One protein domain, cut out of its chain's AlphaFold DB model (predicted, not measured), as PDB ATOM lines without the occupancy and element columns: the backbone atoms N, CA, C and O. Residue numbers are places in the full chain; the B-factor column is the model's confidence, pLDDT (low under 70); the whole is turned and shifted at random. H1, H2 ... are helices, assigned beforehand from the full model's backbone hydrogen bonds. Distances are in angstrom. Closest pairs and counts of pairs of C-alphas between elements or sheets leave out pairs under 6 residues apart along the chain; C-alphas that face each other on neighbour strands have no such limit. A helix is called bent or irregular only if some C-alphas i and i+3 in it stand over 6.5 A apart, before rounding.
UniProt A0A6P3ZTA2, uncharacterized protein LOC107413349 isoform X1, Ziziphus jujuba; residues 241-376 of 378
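This is residues 241 to 376 of the 378 residues of the protein "uncharacterized protein LOC107413349 isoform X1" of Ziziphus jujuba (UniProt A0A6P3ZTA2). What shape do the helices make? H1 and H5 lie side by side in the core; the long H7 crosses H5 and also packs on H2. H3 reaches out toward small H4, which lies far from the core, while short H6 packs on residues 319 to 323 of H5. What is printed, and how is it built? The printed part has 136 residues, with seven named helices, H1 to H7 in order, and no named strand: the class is all helix, its packing part aligned, part crossed. It is compact, with a radius of gyration of the C-alphas of 14.9 A, and rounded, spanning 42 by 39 by 29 A.

What does the first helix touch? H1, residues 244 to 255, touches H5, residues 319 to 331, the same way at a shallow tilt of 32 degrees, only just short of steep; their closest C-alphas are those of Ser 245 and Thr 322, 4.7 A apart. With residues 250 to 253 alone, H1 only just touches H2, residues 260 to 267, and only at the corner: 3 pairs of C-alphas lie within 8 A, the closest those of Thr 253 and Pro 260, 6.1 A. What follows? H2 and H3, residues 273 to 287, form a helical hairpin, opposite ways at a shallow tilt of 5 degrees; they only just touch, with 3 pairs of C-alphas within 8 A, the closest those of Ser 264 and Leu 276, 6.3 A, and H3 touches with residues 276 to 280 alone. H4, residues 298 to 304, is close to H3 but not clearly touching, with the C-alphas of Phe 286 and Trp 299 closest at 7.5 A. How do the last helices sit? H6, residues 346 to 349, touches residues 319 to 323 of H5, the closest C-alphas being those of Ser 323 and Ile 348, 6.0 A. H7, residues 353 to 374, touches H5 the same way at a steep tilt of 55 degrees, closest at the C-alphas of Ile 328 and Ala 363, 5.1 A. With residues 362 to 366 alone it touches H2, closest at the C-alphas of Glu 266 and Val 366, 6.3 A. What do the backbones show? Every O i to N i+4 pair is within hydrogen-bond range in H1, H2, H5 and H7, and 10 of 11 are in H3; H6 is too short for such a pair. H4 has 0 of 3, but 3 of 4 O i to N i+3 pairs within range, and is irregular: C-alphas 300 and 303 are 7.8 A apart.

Where do the helices begin and end? H1 begins at C-alpha 244 (25.099, -7.448, 14.616), and H7 ends at C-alpha 374 (2.386, -22.381, 15.258). Which are long? From first to last C-alpha H7 measures 31.9 A, H3 19.8 A, H5 18.2 A and H1 16.4 A.

How far does it reach, and is it cut? The two C-alphas farthest apart, those of Glu 292 and Ser 354, are 47.0 A apart, and the printed part has no cut. Which links are long, and where is confidence low? The links H4 to H5 and H5 to H6 are long, with 14 residues each. Residues 335 to 349 and 372 to 376 have pLDDT under 70; the mean of the printed part is 86.1.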
ATOM      1  N   THR A 241      31.154  -8.667  19.044       91.69
ATOM      2  CA  THR A 241      31.457  -7.317  18.560       91.69
ATOM      3  C   THR A 241      31.568  -7.304  17.044       91.69
ATOM      4  O   THR A 241      32.327  -8.061  16.452       91.69
ATOM      5  N   GLY A 242      30.804  -6.421  16.397       88.81
ATOM      6  CA  GLY A 242      30.738  -6.337  14.937       88.81
ATOM      7  C   GLY A 242      29.943  -7.462  14.264       88.81
ATOM      8  O   GLY A 242      29.923  -7.497  13.041       88.81
ATOM      9  N   LEU A 243      29.263  -8.329  15.027       93.19
ATOM     10  CA  LEU A 243      28.399  -9.411  14.525       93.19
ATOM     11  C   LEU A 243      26.912  -9.095  14.743       93.19
ATOM     12  O   LEU A 243      26.160  -9.899  15.298       93.19
ATOM     13  N   HIS A 244      26.478  -7.888  14.375       88.62
ATOM     14  CA  HIS A 244      25.099  -7.448  14.616       88.62
ATOM     15  C   HIS A 244      24.080  -8.340  13.910       88.62
ATOM     16  O   HIS A 244      23.121  -8.761  14.550       88.62
ATOM     17  N   SER A 245      24.323  -8.697  12.647       92.31
ATOM     18  CA  SER A 245      23.429  -9.560  11.866       92.31
ATOM     19  C   SER A 245      23.224 -10.915  12.545       92.31
ATOM     20  O   SER A 245      22.095 -11.370  12.662       92.31
ATOM     21  N   TYR A 246      24.286 -11.516  13.088       95.62
ATOM     22  CA  TYR A 246      24.194 -12.783  13.817       95.62
ATOM     23  C   TYR A 246      23.405 -12.658  15.128       95.62
ATOM     24  O   TYR A 246      22.552 -13.493  15.416       95.62
ATOM     25  N   LYS A 247      23.626 -11.586  15.904       93.19
ATOM     26  CA  LYS A 247      22.838 -11.322  17.122       93.19
ATOM     27  C   LYS A 247      21.349 -11.162  16.817       93.19
ATOM     28  O   LYS A 247      20.522 -11.726  17.527       93.19
ATOM     29  N   LEU A 248      21.012 -10.403  15.772       92.75
ATOM     30  CA  LEU A 248      19.624 -10.226  15.342       92.75
ATOM     31  C   LEU A 248      19.037 -11.540  14.830       92.75
ATOM     32  O   LEU A 248      17.910 -11.859  15.181       92.75
ATOM     33  N   PHE A 249      19.811 -12.326  14.078       96.06
ATOM     34  CA  PHE A 249      19.389 -13.633  13.588       96.06
ATOM     35  C   PHE A 249      19.003 -14.556  14.741       96.06
ATOM     36  O   PHE A 249      17.864 -15.000  14.785       96.06
ATOM     37  N   ARG A 250      19.896 -14.754  15.725       94.75
ATOM     38  CA  ARG A 250      19.609 -15.570  16.917       94.75
ATOM     39  C   ARG A 250      18.353 -15.095  17.642       94.75
ATOM     40  O   ARG A 250      17.514 -15.904  18.007       94.75
ATOM     41  N   ARG A 251      18.190 -13.781  17.796       92.25
ATOM     42  CA  ARG A 251      17.015 -13.204  18.454       92.25
ATOM     43  C   ARG A 251      15.723 -13.438  17.666       92.25
ATOM     44  O   ARG A 251      14.708 -13.752  18.273       92.25
ATOM     45  N   VAL A 252      15.753 -13.315  16.337       94.19
ATOM     46  CA  VAL A 252      14.612 -13.649  15.469       94.19
ATOM     47  C   VAL A 252      14.285 -15.136  15.562       94.19
ATOM     48  O   VAL A 252      13.120 -15.479  15.726       94.19
ATOM     49  N   THR A 253      15.296 -16.008  15.508       94.38
ATOM     50  CA  THR A 253      15.142 -17.455  15.707       94.38
ATOM     51  C   THR A 253      14.422 -17.749  17.021       94.38
ATOM     52  O   THR A 253      13.414 -18.448  17.015       94.38
ATOM     53  N   ASP A 254      14.888 -17.158  18.125       92.50
ATOM     54  CA  ASP A 254      14.316 -17.378  19.452       92.50
ATOM     55  C   ASP A 254      12.874 -16.836  19.550       92.50
ATOM     56  O   ASP A 254      12.011 -17.481  20.138       92.50
ATOM     57  N   LYS A 255      12.585 -15.664  18.966       91.19
ATOM     58  CA  LYS A 255      11.257 -15.027  19.046       91.19
ATOM     59  C   LYS A 255      10.198 -15.644  18.147       91.19
ATOM     60  O   LYS A 255       9.026 -15.621  18.506       91.19
ATOM     61  N   LEU A 256      10.598 -16.154  16.988       92.31
ATOM     62  CA  LEU A 256       9.703 -16.872  16.085       92.31
ATOM     63  C   LEU A 256       9.625 -18.368  16.410       92.31
ATOM     64  O   LEU A 256       8.945 -19.090  15.687       92.31
ATOM     65  N   GLU A 257      10.353 -18.832  17.435       92.31
ATOM     66  CA  GLU A 257      10.543 -20.256  17.747       92.31
ATOM     67  C   GLU A 257      10.954 -21.063  16.499       92.31
ATOM     68  O   GLU A 257      10.563 -22.211  16.285       92.31
ATOM     69  N   ALA A 258      11.729 -20.423  15.623       92.38
ATOM     70  CA  ALA A 258      12.095 -20.971  14.333       92.38
ATOM     71  C   ALA A 258      13.296 -21.908  14.474       92.38
ATOM     72  O   ALA A 258      14.236 -21.639  15.219       92.38
ATOM     73  N   ASN A 259      13.327 -22.982  13.684       92.81
ATOM     74  CA  ASN A 259      14.577 -23.698  13.464       92.81
ATOM     75  C   ASN A 259      15.548 -22.781  12.674       92.81
ATOM     76  O   ASN A 259      15.113 -22.161  11.696       92.81
ATOM     77  N   PRO A 260      16.839 -22.668  13.058       93.25
ATOM     78  CA  PRO A 260      17.807 -21.828  12.346       93.25
ATOM     79  C   PRO A 260      17.933 -22.128  10.845       93.25
ATOM     80  O   PRO A 260      18.075 -21.198  10.049       93.25
ATOM     81  N   ASP A 261      17.853 -23.400  10.448       91.94
ATOM     82  CA  ASP A 261      17.946 -23.816   9.047       91.94
ATOM     83  C   ASP A 261      16.715 -23.336   8.265       91.94
ATOM     84  O   ASP A 261      16.852 -22.708   7.215       91.94
ATOM     85  N   ASP A 262      15.515 -23.535   8.822       93.19
ATOM     86  CA  ASP A 262      14.260 -23.059   8.225       93.19
ATOM     87  C   ASP A 262      14.274 -21.536   8.039       93.19
ATOM     88  O   ASP A 262      13.911 -21.033   6.977       93.19
ATOM     89  N   LEU A 263      14.702 -20.785   9.061       95.44
ATOM     90  CA  LEU A 263      14.784 -19.325   8.981       95.44
ATOM     91  C   LEU A 263      15.796 -18.881   7.915       95.44
ATOM     92  O   LEU A 263      15.535 -17.933   7.173       95.44
ATOM     93  N   SER A 264      16.932 -19.574   7.815       94.88
ATOM     94  CA  SER A 264      17.957 -19.279   6.812       94.88
ATOM     95  C   SER A 264      17.437 -19.480   5.392       94.88
ATOM     96  O   SER A 264      17.712 -18.650   4.531       94.88
ATOM     97  N   VAL A 265      16.640 -20.525   5.150       93.25
ATOM     98  CA  VAL A 265      16.003 -20.762   3.844       93.25
ATOM     99  C   VAL A 265      15.064 -19.611   3.471       93.25
ATOM    100  O   VAL A 265      15.117 -19.127   2.343       93.25
ATOM    101  N   GLU A 266      14.258 -19.113   4.412       94.06
ATOM    102  CA  GLU A 266      13.305 -18.028   4.127       94.06
ATOM    103  C   GLU A 266      13.943 -16.668   3.892       94.06
ATOM    104  O   GLU A 266      13.408 -15.836   3.149       94.06
ATOM    105  N   LEU A 267      15.076 -16.438   4.550       94.88
ATOM    106  CA  LEU A 267      15.870 -15.233   4.389       94.88
ATOM    107  C   LEU A 267      16.785 -15.306   3.167       94.88
ATOM    108  O   LEU A 267      17.368 -14.280   2.819       94.88
ATOM    109  N   ASN A 268      16.943 -16.471   2.529       93.25
ATOM    110  CA  ASN A 268      17.914 -16.664   1.460       93.25
ATOM    111  C   ASN A 268      17.538 -15.884   0.194       93.25
ATOM    112  O   ASN A 268      16.460 -16.035  -0.380       93.25
ATOM    113  N   SER A 269      18.465 -15.046  -0.252       90.19
ATOM    114  CA  SER A 269      18.373 -14.238  -1.462       90.19
ATOM    115  C   SER A 269      19.783 -13.867  -1.917       90.19
ATOM    116  O   SER A 269      20.733 -13.963  -1.140       90.19
ATOM    117  N   SER A 270      19.929 -13.364  -3.142       88.06
ATOM    118  CA  SER A 270      21.233 -12.938  -3.671       88.06
ATOM    119  C   SER A 270      21.955 -11.904  -2.793       88.06
ATOM    120  O   SER A 270      23.184 -11.876  -2.780       88.06
ATOM    121  N   VAL A 271      21.215 -11.078  -2.041       87.88
ATOM    122  CA  VAL A 271      21.773 -10.012  -1.187       87.88
ATOM    123  C   VAL A 271      22.044 -10.456   0.255       87.88
ATOM    124  O   VAL A 271      22.864  -9.857   0.945       87.88
ATOM    125  N   THR A 272      21.403 -11.528   0.724       93.12
ATOM    126  CA  THR A 272      21.548 -12.044   2.099       93.12
ATOM    127  C   THR A 272      22.411 -13.301   2.190       93.12
ATOM    128  O   THR A 272      22.942 -13.589   3.265       93.12
ATOM    129  N   GLN A 273      22.592 -14.019   1.077       92.94
ATOM    130  CA  GLN A 273      23.233 -15.335   1.006       92.94
ATOM    131  C   GLN A 273      24.584 -15.386   1.729       92.94
ATOM    132  O   GLN A 273      24.785 -16.238   2.584       92.94
ATOM    133  N   ARG A 274      25.488 -14.434   1.464       90.88
ATOM    134  CA  ARG A 274      26.830 -14.416   2.080       90.88
ATOM    135  C   ARG A 274      26.792 -14.303   3.605       90.88
ATOM    136  O   ARG A 274      27.618 -14.889   4.303       90.88
ATOM    137  N   GLY A 275      25.850 -13.515   4.124       94.56
ATOM    138  CA  GLY A 275      25.629 -13.406   5.562       94.56
ATOM    139  C   GLY A 275      25.139 -14.733   6.128       94.56
ATOM    140  O   GLY A 275      25.694 -15.225   7.104       94.56
ATOM    141  N   LEU A 276      24.155 -15.347   5.473       96.44
ATOM    142  CA  LEU A 276      23.575 -16.624   5.892       96.44
ATOM    143  C   LEU A 276      24.584 -17.781   5.838       96.44
ATOM    144  O   LEU A 276      24.647 -18.554   6.785       96.44
ATOM    145  N   GLU A 277      25.437 -17.853   4.816       95.00
ATOM    146  CA  GLU A 277      26.540 -18.825   4.727       95.00
ATOM    147  C   GLU A 277      27.517 -18.697   5.908       95.00
ATOM    148  O   GLU A 277      27.984 -19.695   6.465       95.00
ATOM    149  N   MET A 278      27.808 -17.465   6.339       95.81
ATOM    150  CA  MET A 278      28.652 -17.231   7.512       95.81
ATOM    151  C   MET A 278      27.933 -17.582   8.822       95.81
ATOM    152  O   MET A 278      28.567 -18.096   9.741       95.81
ATOM    153  N   ILE A 279      26.620 -17.342   8.919       96.75
ATOM    154  CA  ILE A 279      25.808 -17.779  10.067       96.75
ATOM    155  C   ILE A 279      25.794 -19.306  10.156       96.75
ATOM    156  O   ILE A 279      26.086 -19.833  11.225       96.75
ATOM    157  N   ASP A 280      25.531 -20.009   9.052       94.62
ATOM    158  CA  ASP A 280      25.583 -21.477   8.983       94.62
ATOM    159  C   ASP A 280      26.967 -21.985   9.404       94.62
ATOM    160  O   ASP A 280      27.082 -22.862  10.255       94.62
ATOM    161  N   THR A 281      28.037 -21.340   8.928       94.12
ATOM    162  CA  THR A 281      29.404 -21.653   9.365       94.12
ATOM    163  C   THR A 281      29.571 -21.513  10.882       94.12
ATOM    164  O   THR A 281      30.167 -22.391  11.502       94.12
ATOM    165  N   ILE A 282      29.035 -20.451  11.499       95.44
ATOM    166  CA  ILE A 282      29.071 -20.274  12.960       95.44
ATOM    167  C   ILE A 282      28.293 -21.385  13.674       95.44
ATOM    168  O   ILE A 282      28.807 -22.000  14.611       95.44
ATOM    169  N   LEU A 283      27.069 -21.666  13.228       93.62
ATOM    170  CA  LEU A 283      26.206 -22.674  13.838       93.62
ATOM    171  C   LEU A 283      26.847 -24.066  13.784       93.62
ATOM    172  O   LEU A 283      26.934 -24.736  14.810       93.62
ATOM    173  N   GLN A 284      27.352 -24.467  12.616       90.56
ATOM    174  CA  GLN A 284      27.917 -25.801  12.399       90.56
ATOM    175  C   GLN A 284      29.306 -25.961  13.022       90.56
ATOM    176  O   GLN A 284      29.581 -26.974  13.660       90.56
ATOM    177  N   LYS A 285      30.200 -24.977  12.843       90.31
ATOM    178  CA  LYS A 285      31.601 -25.104  13.271       90.31
ATOM    179  C   LYS A 285      31.868 -24.644  14.694       90.31
ATOM    180  O   LYS A 285      32.944 -24.943  15.177       90.31
ATOM    181  N   PHE A 286      30.973 -23.896  15.338       92.06
ATOM    182  CA  PHE A 286      31.274 -23.294  16.640       92.06
ATOM    183  C   PHE A 286      30.197 -23.525  17.700       92.06
ATOM    184  O   PHE A 286      30.543 -23.827  18.839       92.06
ATOM    185  N   GLU A 287      28.907 -23.386  17.378       89.12
ATOM    186  CA  GLU A 287      27.844 -23.660  18.363       89.12
ATOM    187  C   GLU A 287      27.531 -25.154  18.494       89.12
ATOM    188  O   GLU A 287      27.282 -25.623  19.602       89.12
ATOM    189  N   GLY A 288      27.570 -25.896  17.384       76.88
ATOM    190  CA  GLY A 288      27.367 -27.348  17.344       76.88
ATOM    191  C   GLY A 288      28.649 -28.179  17.454       76.88
ATOM    192  O   GLY A 288      28.593 -29.398  17.312       76.88
ATOM    193  N   SER A 289      29.800 -27.537  17.664       80.88
ATOM    194  CA  SER A 289      31.099 -28.212  17.695       80.88
ATOM    195  C   SER A 289      31.343 -28.922  19.025       80.88
ATOM    196  O   SER A 289      31.149 -28.344  20.093       80.88
ATOM    197  N   ASN A 290      31.825 -30.163  18.942       82.62
ATOM    198  CA  ASN A 290      32.380 -30.915  20.071       82.62
ATOM    199  C   ASN A 290      33.921 -30.870  20.087       82.62
ATOM    200  O   ASN A 290      34.546 -31.667  20.782       82.62
ATOM    201  N   ASP A 291      34.544 -29.990  19.294       87.31
ATOM    202  CA  ASP A 291      35.996 -29.815  19.280       87.31
ATOM    203  C   ASP A 291      36.469 -29.228  20.619       87.31
ATOM    204  O   ASP A 291      36.053 -28.137  21.026       87.31
ATOM    205  N   GLU A 292      37.360 -29.945  21.303       85.31
ATOM    206  CA  GLU A 292      37.942 -29.506  22.573       85.31
ATOM    207  C   GLU A 292      38.658 -28.154  22.436       85.31
ATOM    208  O   GLU A 292      38.573 -27.327  23.349       85.31
ATOM    209  N   ASN A 293      39.248 -27.876  21.265       87.00
ATOM    210  CA  ASN A 293      39.943 -26.621  20.952       87.00
ATOM    211  C   ASN A 293      38.994 -25.423  20.773       87.00
ATOM    212  O   ASN A 293      39.444 -24.311  20.492       87.00
ATOM    213  N   GLN A 294      37.682 -25.639  20.872       89.38
ATOM    214  CA  GLN A 294      36.646 -24.607  20.793       89.38
ATOM    215  C   GLN A 294      35.682 -24.651  21.987       89.38
ATOM    216  O   GLN A 294      34.697 -23.903  22.028       89.38
ATOM    217  N   SER A 295      35.959 -25.510  22.971       88.00
ATOM    218  CA  SER A 295      35.108 -25.746  24.140       88.00
ATOM    219  C   SER A 295      34.859 -24.485  24.976       88.00
ATOM    220  O   SER A 295      33.806 -24.351  25.607       88.00
ATOM    221  N   ARG A 296      35.779 -23.512  24.953       90.56
ATOM    222  CA  ARG A 296      35.632 -22.230  25.656       90.56
ATOM    223  C   ARG A 296      34.852 -21.210  24.851       90.56
ATOM    224  O   ARG A 296      34.558 -20.150  25.396       90.56
ATOM    225  N   GLN A 297      34.496 -21.486  23.599       93.31
ATOM    226  CA  GLN A 297      33.703 -20.606  22.741       93.31
ATOM    227  C   GLN A 297      34.292 -19.189  22.605       93.31
ATOM    228  O   GLN A 297      33.555 -18.196  22.567       93.31
ATOM    229  N   THR A 298      35.622 -19.060  22.543       95.25
ATOM    230  CA  THR A 298      36.274 -17.739  22.457       95.25
ATOM    231  C   THR A 298      36.075 -17.058  21.102       95.25
ATOM    232  O   THR A 298      36.291 -15.851  20.984       95.25
ATOM    233  N   TRP A 299      35.569 -17.786  20.101       95.56
ATOM    234  CA  TRP A 299      35.190 -17.251  18.790       95.56
ATOM    235  C   TRP A 299      34.244 -16.047  18.895       95.56
ATOM    236  O   TRP A 299      34.291 -15.143  18.059       95.56
ATOM    237  N   ARG A 300      33.434 -15.968  19.964       96.06
ATOM    238  CA  ARG A 300      32.554 -14.822  20.244       96.06
ATOM    239  C   ARG A 300      33.313 -13.499  20.362       96.06
ATOM    240  O   ARG A 300      32.725 -12.442  20.149       96.06
ATOM    241  N   TYR A 301      34.603 -13.555  20.675       96.06
ATOM    242  CA  TYR A 301      35.493 -12.408  20.842       96.06
ATOM    243  C   TYR A 301      36.505 -12.272  19.702       96.06
ATOM    244  O   TYR A 301      37.313 -11.349  19.732       96.06
ATOM    245  N   ALA A 302      36.465 -13.149  18.692       95.56
ATOM    246  CA  ALA A 302      37.481 -13.241  17.642       95.56
ATOM    247  C   ALA A 302      37.791 -11.891  16.982       95.56
ATOM    248  O   ALA A 302      38.941 -11.549  16.726       95.56
ATOM    249  N   ARG A 303      36.754 -11.075  16.781       93.81
ATOM    250  CA  ARG A 303      36.850  -9.761  16.140       93.81
ATOM    251  C   ARG A 303      37.569  -8.686  16.949       93.81
ATOM    252  O   ARG A 303      37.902  -7.656  16.374       93.81
ATOM    253  N   LEU A 304      37.790  -8.903  18.246       93.19
ATOM    254  CA  LEU A 304      38.635  -8.024  19.061       93.19
ATOM    255  C   LEU A 304      40.116  -8.162  18.695       93.19
ATOM    256  O   LEU A 304      40.877  -7.231  18.935       93.19
ATOM    257  N   PHE A 305      40.497  -9.314  18.134       93.38
ATOM    258  CA  PHE A 305      41.882  -9.700  17.867       93.38
ATOM    259  C   PHE A 305      42.174  -9.844  16.367       93.38
ATOM    260  O   PHE A 305      43.302  -9.643  15.933       93.38
ATOM    261  N   ASP A 306      41.161 -10.161  15.556       92.88
ATOM    262  CA  ASP A 306      41.271 -10.225  14.099       92.88
ATOM    263  C   ASP A 306      40.024  -9.608  13.442       92.88
ATOM    264  O   ASP A 306      38.935 -10.186  13.417       92.88
ATOM    265  N   ALA A 307      40.192  -8.414  12.866       90.31
ATOM    266  CA  ALA A 307      39.114  -7.660  12.227       90.31
ATOM    267  C   ALA A 307      38.492  -8.366  11.001       90.31
ATOM    268  O   ALA A 307      37.365  -8.026  10.605       90.31
ATOM    269  N   GLN A 308      39.197  -9.336  10.404       92.94
ATOM    270  CA  GLN A 308      38.733 -10.126   9.258       92.94
ATOM    271  C   GLN A 308      37.868 -11.317   9.676       92.94
ATOM    272  O   GLN A 308      37.115 -11.842   8.851       92.94
ATOM    273  N   MET A 309      37.920 -11.736  10.945       95.00
ATOM    274  CA  MET A 309      37.076 -12.821  11.443       95.00
ATOM    275  C   MET A 309      35.600 -12.470  11.272       95.00
ATOM    276  O   MET A 309      35.129 -11.403  11.693       95.00
ATOM    277  N   PHE A 310      34.872 -13.373  10.613       95.31
ATOM    278  CA  PHE A 310      33.453 -13.221  10.300       95.31
ATOM    279  C   PHE A 310      33.147 -11.886   9.593       95.31
ATOM    280  O   PHE A 310      32.130 -11.237   9.848       95.31
ATOM    281  N   GLY A 311      34.057 -11.432   8.724       93.06
ATOM    282  CA  GLY A 311      33.964 -10.167   7.998       93.06
ATOM    283  C   GLY A 311      32.658  -9.993   7.217       93.06
ATOM    284  O   GLY A 311      32.147  -8.873   7.130       93.06
ATOM    285  N   HIS A 312      32.075 -11.086   6.720       93.50
ATOM    286  CA  HIS A 312      30.778 -11.083   6.033       93.50
ATOM    287  C   HIS A 312      29.584 -10.711   6.923       93.50
ATOM    288  O   HIS A 312      28.553 -10.329   6.388       93.50
ATOM    289  N   LEU A 313      29.712 -10.772   8.253       93.88
ATOM    290  CA  LEU A 313      28.653 -10.411   9.210       93.88
ATOM    291  C   LEU A 313      28.802  -9.005   9.791       93.88
ATOM    292  O   LEU A 313      28.005  -8.591  10.638       93.88
ATOM    293  N   GLN A 314      29.810  -8.255   9.343       90.50
ATOM    294  CA  GLN A 314      29.889  -6.834   9.655       90.50
ATOM    295  C   GLN A 314      28.684  -6.125   9.064       90.50
ATOM    296  O   GLN A 314      28.402  -6.298   7.880       90.50
ATOM    297  N   THR A 315      28.042  -5.253   9.844       85.00
ATOM    298  CA  THR A 315      26.861  -4.503   9.398       85.00
ATOM    299  C   THR A 315      27.088  -3.856   8.032       85.00
ATOM    300  O   THR A 315      26.258  -4.004   7.147       85.00
ATOM    301  N   LYS A 316      28.255  -3.234   7.806       85.56
ATOM    302  CA  LYS A 316      28.603  -2.597   6.525       85.56
ATOM    303  C   LYS A 316      28.637  -3.548   5.316       85.56
ATOM    304  O   LYS A 316      28.383  -3.087   4.209       85.56
ATOM    305  N   ASN A 317      28.934  -4.831   5.533       88.25
ATOM    306  CA  ASN A 317      29.032  -5.875   4.507       88.25
ATOM    307  C   ASN A 317      27.756  -6.734   4.416       88.25
ATOM    308  O   ASN A 317      27.623  -7.527   3.491       88.25
ATOM    309  N   CYS A 318      26.840  -6.594   5.380       90.25
ATOM    310  CA  CYS A 318      25.653  -7.431   5.559       90.25
ATOM    311  C   CYS A 318      24.397  -6.581   5.825       90.25
ATOM    312  O   CYS A 318      23.548  -6.931   6.652       90.25
ATOM    313  N   LYS A 319      24.311  -5.404   5.191       90.19
ATOM    314  CA  LYS A 319      23.293  -4.389   5.501       90.19
ATOM    315  C   LYS A 319      21.878  -4.907   5.262       90.19
ATOM    316  O   LYS A 319      21.025  -4.712   6.123       90.19
ATOM    317  N   ASP A 320      21.658  -5.608   4.152       91.56
ATOM    318  CA  ASP A 320      20.335  -6.092   3.750       91.56
ATOM    319  C   ASP A 320      19.796  -7.138   4.728       91.56
ATOM    320  O   ASP A 320      18.721  -6.961   5.298       91.56
ATOM    321  N   LEU A 321      20.598  -8.163   5.041       94.31
ATOM    322  CA  LEU A 321      20.229  -9.170   6.041       94.31
ATOM    323  C   LEU A 321      19.980  -8.530   7.414       94.31
ATOM    324  O   LEU A 321      18.992  -8.843   8.073       94.31
ATOM    325  N   THR A 322      20.846  -7.603   7.837       92.62
ATOM    326  CA  THR A 322      20.671  -6.885   9.111       92.62
ATOM    327  C   THR A 322      19.361  -6.095   9.129       92.62
ATOM    328  O   THR A 322      18.643  -6.133  10.124       92.62
ATOM    329  N   SER A 323      19.035  -5.408   8.031       91.50
ATOM    330  CA  SER A 323      17.808  -4.621   7.889       91.50
ATOM    331  C   SER A 323      16.556  -5.490   7.927       91.50
ATOM    332  O   SER A 323      15.609  -5.133   8.619       91.50
ATOM    333  N   ILE A 324      16.544  -6.620   7.216       93.94
ATOM    334  CA  ILE A 324      15.404  -7.546   7.209       93.94
ATOM    335  C   ILE A 324      15.173  -8.101   8.620       93.94
ATOM    336  O   ILE A 324      14.062  -8.038   9.138       93.94
ATOM    337  N   LEU A 325      16.230  -8.577   9.288       94.06
ATOM    338  CA  LEU A 325      16.139  -9.100  10.656       94.06
ATOM    339  C   LEU A 325      15.662  -8.037  11.659       94.06
ATOM    340  O   LEU A 325      14.873  -8.333  12.553       94.06
ATOM    341  N   ALA A 326      16.118  -6.793  11.499       90.50
ATOM    342  CA  ALA A 326      15.673  -5.665  12.308       90.50
ATOM    343  C   ALA A 326      14.174  -5.378  12.147       90.50
ATOM    344  O   ALA A 326      13.483  -5.146  13.139       90.50
ATOM    345  N   MET A 327      13.673  -5.407  10.910       90.56
ATOM    346  CA  MET A 327      12.254  -5.202  10.613       90.56
ATOM    347  C   MET A 327      11.389  -6.314  11.188       90.56
ATOM    348  O   MET A 327      10.376  -6.008  11.808       90.56
ATOM    349  N   ILE A 328      11.838  -7.571  11.090       92.62
ATOM    350  CA  ILE A 328      11.135  -8.702  11.704       92.62
ATOM    351  C   ILE A 328      10.948  -8.460  13.204       92.62
ATOM    352  O   ILE A 328       9.829  -8.526  13.705       92.62
ATOM    353  N   LEU A 329      12.031  -8.133  13.917       90.38
ATOM    354  CA  LEU A 329      11.976  -7.859  15.356       90.38
ATOM    355  C   LEU A 329      11.071  -6.670  15.691       90.38
ATOM    356  O   LEU A 329      10.337  -6.718  16.674       90.38
ATOM    357  N   LYS A 330      11.094  -5.618  14.868       87.56
ATOM    358  CA  LYS A 330      10.221  -4.455  15.038       87.56
ATOM    359  C   LYS A 330       8.742  -4.819  14.876       87.56
ATOM    360  O   LYS A 330       7.932  -4.417  15.704       87.56
ATOM    361  N   GLU A 331       8.390  -5.574  13.839       88.50
ATOM    362  CA  GLU A 331       7.007  -5.990  13.569       88.50
ATOM    363  C   GLU A 331       6.430  -6.887  14.664       88.50
ATOM    364  O   GLU A 331       5.259  -6.755  15.006       88.50
ATOM    365  N   ILE A 332       7.248  -7.761  15.255       88.62
ATOM    366  CA  ILE A 332       6.813  -8.632  16.358       88.62
ATOM    367  C   ILE A 332       6.873  -7.946  17.737       88.62
ATOM    368  O   ILE A 332       6.697  -8.608  18.758       88.62
ATOM    369  N   GLY A 333       7.121  -6.630  17.785       81.75
ATOM    370  CA  GLY A 333       7.124  -5.836  19.020       81.75
ATOM    371  C   GLY A 333       8.349  -6.050  19.916       81.75
ATOM    372  O   GLY A 333       8.283  -5.821  21.120       81.75
ATOM    373  N   ASP A 334       9.463  -6.508  19.345       79.81
ATOM    374  CA  ASP A 334      10.724  -6.763  20.036       79.81
ATOM    375  C   ASP A 334      11.833  -5.845  19.490       79.81
ATOM    376  O   ASP A 334      12.925  -6.274  19.126       79.81
ATOM    377  N   ASP A 335      11.591  -4.543  19.427       65.56
ATOM    378  CA  ASP A 335      12.545  -3.542  18.932       65.56
ATOM    379  C   ASP A 335      13.589  -3.107  19.987       65.56
ATOM    380  O   ASP A 335      14.646  -2.603  19.618       65.56
ATOM    381  N   GLN A 336      13.361  -3.361  21.285       55.84
ATOM    382  CA  GLN A 336      14.154  -2.781  22.397       55.84
ATOM    383  C   GLN A 336      15.236  -3.673  23.043       55.84
ATOM    384  O   GLN A 336      15.916  -3.269  23.988       55.84
ATOM    385  N   GLY A 337      15.419  -4.915  22.611       50.34
ATOM    386  CA  GLY A 337      16.262  -5.876  23.330       50.34
ATOM    387  C   GLY A 337      17.753  -5.587  23.214       50.34
ATOM    388  O   GLY A 337      18.319  -5.689  22.131       50.34
ATOM    389  N   GLY A 338      18.383  -5.287  24.358       45.00
ATOM    390  CA  GLY A 338      19.822  -5.370  24.673       45.00
ATOM    391  C   GLY A 338      20.803  -4.498  23.872       45.00
ATOM    392  O   GLY A 338      21.826  -4.078  24.408       45.00
ATOM    393  N   ALA A 339      20.509  -4.213  22.606       41.34
ATOM    394  CA  ALA A 339      21.335  -3.484  21.652       41.34
ATOM    395  C   ALA A 339      20.819  -2.059  21.373       41.34
ATOM    396  O   ALA A 339      21.440  -1.345  20.588       41.34
ATOM    397  N   GLY A 340      19.740  -1.637  22.046       49.53
ATOM    398  CA  GLY A 340      18.995  -0.422  21.715       49.53
ATOM    399  C   GLY A 340      18.020  -0.651  20.557       49.53
ATOM    400  O   GLY A 340      18.037  -1.713  19.936       49.53
ATOM    401  N   ASP A 341      17.173   0.344  20.303       53.47
ATOM    402  CA  ASP A 341      16.232   0.366  19.181       53.47
ATOM    403  C   ASP A 341      16.952   0.002  17.872       53.47
ATOM    404  O   ASP A 341      17.856   0.708  17.417       53.47
ATOM    405  N   VAL A 342      16.567  -1.130  17.274       57.06
ATOM    406  CA  VAL A 342      17.219  -1.674  16.074       57.06
ATOM    407  C   VAL A 342      17.115  -0.707  14.879       57.06
ATOM    408  O   VAL A 342      17.944  -0.750  13.970       57.06
ATOM    409  N   SER A 343      16.157   0.229  14.898       50.94
ATOM    410  CA  SER A 343      16.017   1.285  13.887       50.94
ATOM    411  C   SER A 343      17.056   2.416  14.004       50.94
ATOM    412  O   SER A 343      17.207   3.223  13.083       50.94
ATOM    413  N   GLN A 344      17.833   2.448  15.093       56.12
ATOM    414  CA  GLN A 344      18.925   3.404  15.326       56.12
ATOM    415  C   GLN A 344      20.286   2.921  14.804       56.12
ATOM    416  O   GLN A 344      21.298   3.599  14.990       56.12
ATOM    417  N   ILE A 345      20.351   1.756  14.150       64.94
ATOM    418  CA  ILE A 345      21.582   1.310  13.491       64.94
ATOM    419  C   ILE A 345      21.842   2.245  12.301       64.94
ATOM    420  O   ILE A 345      21.110   2.226  11.311       64.94
ATOM    421  N   VAL A 346      22.893   3.064  12.404       63.28
ATOM    422  CA  VAL A 346      23.247   4.130  11.444       63.28
ATOM    423  C   VAL A 346      23.305   3.606  10.006       63.28
ATOM    424  O   VAL A 346      22.795   4.236   9.080       63.28
ATOM    425  N   GLU A 347      23.860   2.412   9.799       64.12
ATOM    426  CA  GLU A 347      23.954   1.811   8.471       64.12
ATOM    427  C   GLU A 347      22.586   1.439   7.874       64.12
ATOM    428  O   GLU A 347      22.449   1.467   6.652       64.12
ATOM    429  N   ILE A 348      21.574   1.147   8.701       68.88
ATOM    430  CA  ILE A 348      20.195   0.862   8.260       68.88
ATOM    431  C   ILE A 348      19.467   2.163   7.890       68.88
ATOM    432  O   ILE A 348      18.687   2.192   6.936       68.88
ATOM    433  N   GLN A 349      19.765   3.269   8.580       69.75
ATOM    434  CA  GLN A 349      19.186   4.582   8.268       69.75
ATOM    435  C   GLN A 349      19.572   5.065   6.864       69.75
ATOM    436  O   GLN A 349      18.766   5.710   6.196       69.75
ATOM    437  N   SER A 350      20.764   4.684   6.390       74.44
ATOM    438  CA  SER A 350      21.278   5.030   5.057       74.44
ATOM    439  C   SER A 350      20.671   4.234   3.888       74.44
ATOM    440  O   SER A 350      21.013   4.498   2.736       74.44
ATOM    441  N   ILE A 351      19.796   3.255   4.152       81.38
ATOM    442  CA  ILE A 351      19.190   2.411   3.110       81.38
ATOM    443  C   ILE A 351      18.100   3.196   2.352       81.38
ATOM    444  O   ILE A 351      17.219   3.762   3.012       81.38
ATOM    445  N   PRO A 352      18.107   3.203   0.999       84.62
ATOM    446  CA  PRO A 352      17.071   3.844   0.188       84.62
ATOM    447  C   PRO A 352      15.663   3.330   0.499       84.62
ATOM    448  O   PRO A 352      15.473   2.156   0.816       84.62
ATOM    449  N   GLU A 353      14.656   4.190   0.353       84.38
ATOM    450  CA  GLU A 353      13.262   3.854   0.677       84.38
ATOM    451  C   GLU A 353      12.728   2.660  -0.128       84.38
ATOM    452  O   GLU A 353      12.093   1.772   0.434       84.38
ATOM    453  N   SER A 354      13.058   2.571  -1.420       83.44
ATOM    454  CA  SER A 354      12.677   1.434  -2.268       83.44
ATOM    455  C   SER A 354      13.228   0.101  -1.747       83.44
ATOM    456  O   SER A 354      12.500  -0.885  -1.668       83.44
ATOM    457  N   THR A 355      14.496   0.077  -1.331       86.19
ATOM    458  CA  THR A 355      15.140  -1.094  -0.720       86.19
ATOM    459  C   THR A 355      14.534  -1.414   0.645       86.19
ATOM    460  O   THR A 355      14.320  -2.577   0.976       86.19
ATOM    461  N   ARG A 356      14.192  -0.388   1.430       85.56
ATOM    462  CA  ARG A 356      13.522  -0.547   2.725       85.56
ATOM    463  C   ARG A 356      12.148  -1.204   2.575       85.56
ATOM    464  O   ARG A 356      11.834  -2.100   3.352       85.56
ATOM    465  N   ASN A 357      11.369  -0.811   1.568       87.38
ATOM    466  CA  ASN A 357      10.066  -1.417   1.273       87.38
ATOM    467  C   ASN A 357      10.204  -2.893   0.881       87.38
ATOM    468  O   ASN A 357       9.440  -3.726   1.362       87.38
ATOM    469  N   LEU A 358      11.222  -3.236   0.085       89.19
ATOM    470  CA  LEU A 358      11.525  -4.632  -0.235       89.19
ATOM    471  C   LEU A 358      11.908  -5.436   1.019       89.19
ATOM    472  O   LEU A 358      11.425  -6.548   1.215       89.19
ATOM    473  N   HIS A 359      12.759  -4.886   1.890       92.50
ATOM    474  CA  HIS A 359      13.122  -5.548   3.149       92.50
ATOM    475  C   HIS A 359      11.905  -5.779   4.048       92.50
ATOM    476  O   HIS A 359      11.797  -6.840   4.660       92.50
ATOM    477  N   GLN A 360      10.987  -4.813   4.082       90.50
ATOM    478  CA  GLN A 360       9.736  -4.884   4.829       90.50
ATOM    479  C   GLN A 360       8.825  -5.993   4.283       90.50
ATOM    480  O   GLN A 360       8.285  -6.781   5.052       90.50
ATOM    481  N   GLU A 361       8.704  -6.114   2.960       91.75
ATOM    482  CA  GLU A 361       7.942  -7.194   2.322       91.75
ATOM    483  C   GLU A 361       8.520  -8.580   2.662       91.75
ATOM    484  O   GLU A 361       7.780  -9.498   3.030       91.75
ATOM    485  N   ILE A 362       9.850  -8.728   2.602       92.81
ATOM    486  CA  ILE A 362      10.530  -9.973   2.989       92.81
ATOM    487  C   ILE A 362      10.278 -10.283   4.470       92.81
ATOM    488  O   ILE A 362       9.941 -11.421   4.797       92.81
ATOM    489  N   ALA A 363      10.412  -9.292   5.355       93.25
ATOM    490  CA  ALA A 363      10.186  -9.448   6.789       93.25
ATOM    491  C   ALA A 363       8.764  -9.945   7.092       93.25
ATOM    492  O   ALA A 363       8.600 -10.982   7.743       93.25
ATOM    493  N   SER A 364       7.743  -9.287   6.535       93.50
ATOM    494  CA  SER A 364       6.348  -9.683   6.727       93.50
ATOM    495  C   SER A 364       6.061 -11.087   6.175       93.50
ATOM    496  O   SER A 364       5.368 -11.872   6.825       93.50
ATOM    497  N   ARG A 365       6.640 -11.463   5.023       94.25
ATOM    498  CA  ARG A 365       6.523 -12.825   4.468       94.25
ATOM    499  C   ARG A 365       7.107 -13.881   5.411       94.25
ATOM    500  O   ARG A 365       6.489 -14.925   5.622       94.25
ATOM    501  N   VAL A 366       8.289 -13.618   5.975       94.31
ATOM    502  CA  VAL A 366       8.941 -14.517   6.940       94.31
ATOM    503  C   VAL A 366       8.050 -14.691   8.170       94.31
ATOM    504  O   VAL A 366       7.743 -15.823   8.541       94.31
ATOM    505  N   ILE A 367       7.565 -13.592   8.758       93.88
ATOM    506  CA  ILE A 367       6.683 -13.628   9.935       93.88
ATOM    507  C   ILE A 367       5.429 -14.461   9.659       93.88
ATOM    508  O   ILE A 367       5.109 -15.360  10.436       93.88
ATOM    509  N   GLN A 368       4.744 -14.214   8.538       92.38
ATOM    510  CA  GLN A 368       3.533 -14.952   8.166       92.38
ATOM    511  C   GLN A 368       3.781 -16.461   8.081       92.38
ATOM    512  O   GLN A 368       2.973 -17.255   8.570       92.38
ATOM    513  N   LYS A 369       4.917 -16.874   7.504       91.50
ATOM    514  CA  LYS A 369       5.255 -18.293   7.391       91.50
ATOM    515  C   LYS A 369       5.407 -18.955   8.757       91.50
ATOM    516  O   LYS A 369       4.849 -20.035   8.959       91.50
ATOM    517  N   PHE A 370       6.116 -18.326   9.690       90.88
ATOM    518  CA  PHE A 370       6.333 -18.909  11.016       90.88
ATOM    519  C   PHE A 370       5.088 -18.822  11.909       90.88
ATOM    520  O   PHE A 370       4.772 -19.802  12.575       90.88
ATOM    521  N   ALA A 371       4.283 -17.761  11.804       83.62
ATOM    522  CA  ALA A 371       2.987 -17.674  12.484       83.62
ATOM    523  C   ALA A 371       2.014 -18.793  12.057       83.62
ATOM    524  O   ALA A 371       1.297 -19.354  12.886       83.62
ATOM    525  N   SER A 372       2.017 -19.161  10.767       69.00
ATOM    526  CA  SER A 372       1.156 -20.225  10.224       69.00
ATOM    527  C   SER A 372       1.554 -21.644  10.655       69.00
ATOM    528  O   SER A 372       0.721 -22.554  10.636       69.00
ATOM    529  N   LYS A 373       2.820 -21.853  11.049       61.44
ATOM    530  CA  LYS A 373       3.302 -23.137  11.578       61.44
ATOM    531  C   LYS A 373       2.822 -23.354  13.015       61.44
ATOM    532  O   LYS A 373       2.358 -24.449  13.317       61.44
ATOM    533  N   THR A 374       2.828 -22.315  13.852       57.47
ATOM    534  CA  THR A 374       2.386 -22.381  15.258       57.47
ATOM    535  C   THR A 374       0.897 -22.722  15.401       57.47
ATOM    536  O   THR A 374       0.504 -23.379  16.357       57.47
ATOM    537  N   THR A 375       0.054 -22.341  14.432       50.75
ATOM    538  CA  THR A 375      -1.397 -22.624  14.469       50.75
ATOM    539  C   THR A 375      -1.770 -24.049  14.050       50.75
ATOM    540  O   THR A 375      -2.896 -24.469  14.291       50.75
ATOM    541  N   ARG A 376      -0.870 -24.800  13.398       46.38
ATOM    542  CA  ARG A 376      -1.146 -26.161  12.891       46.38
ATOM    543  C   ARG A 376      -0.699 -27.282  13.830       46.38
ATOM    544  O   ARG A 376      -0.975 -28.443  13.549       46.38
TER     545      ARG A 376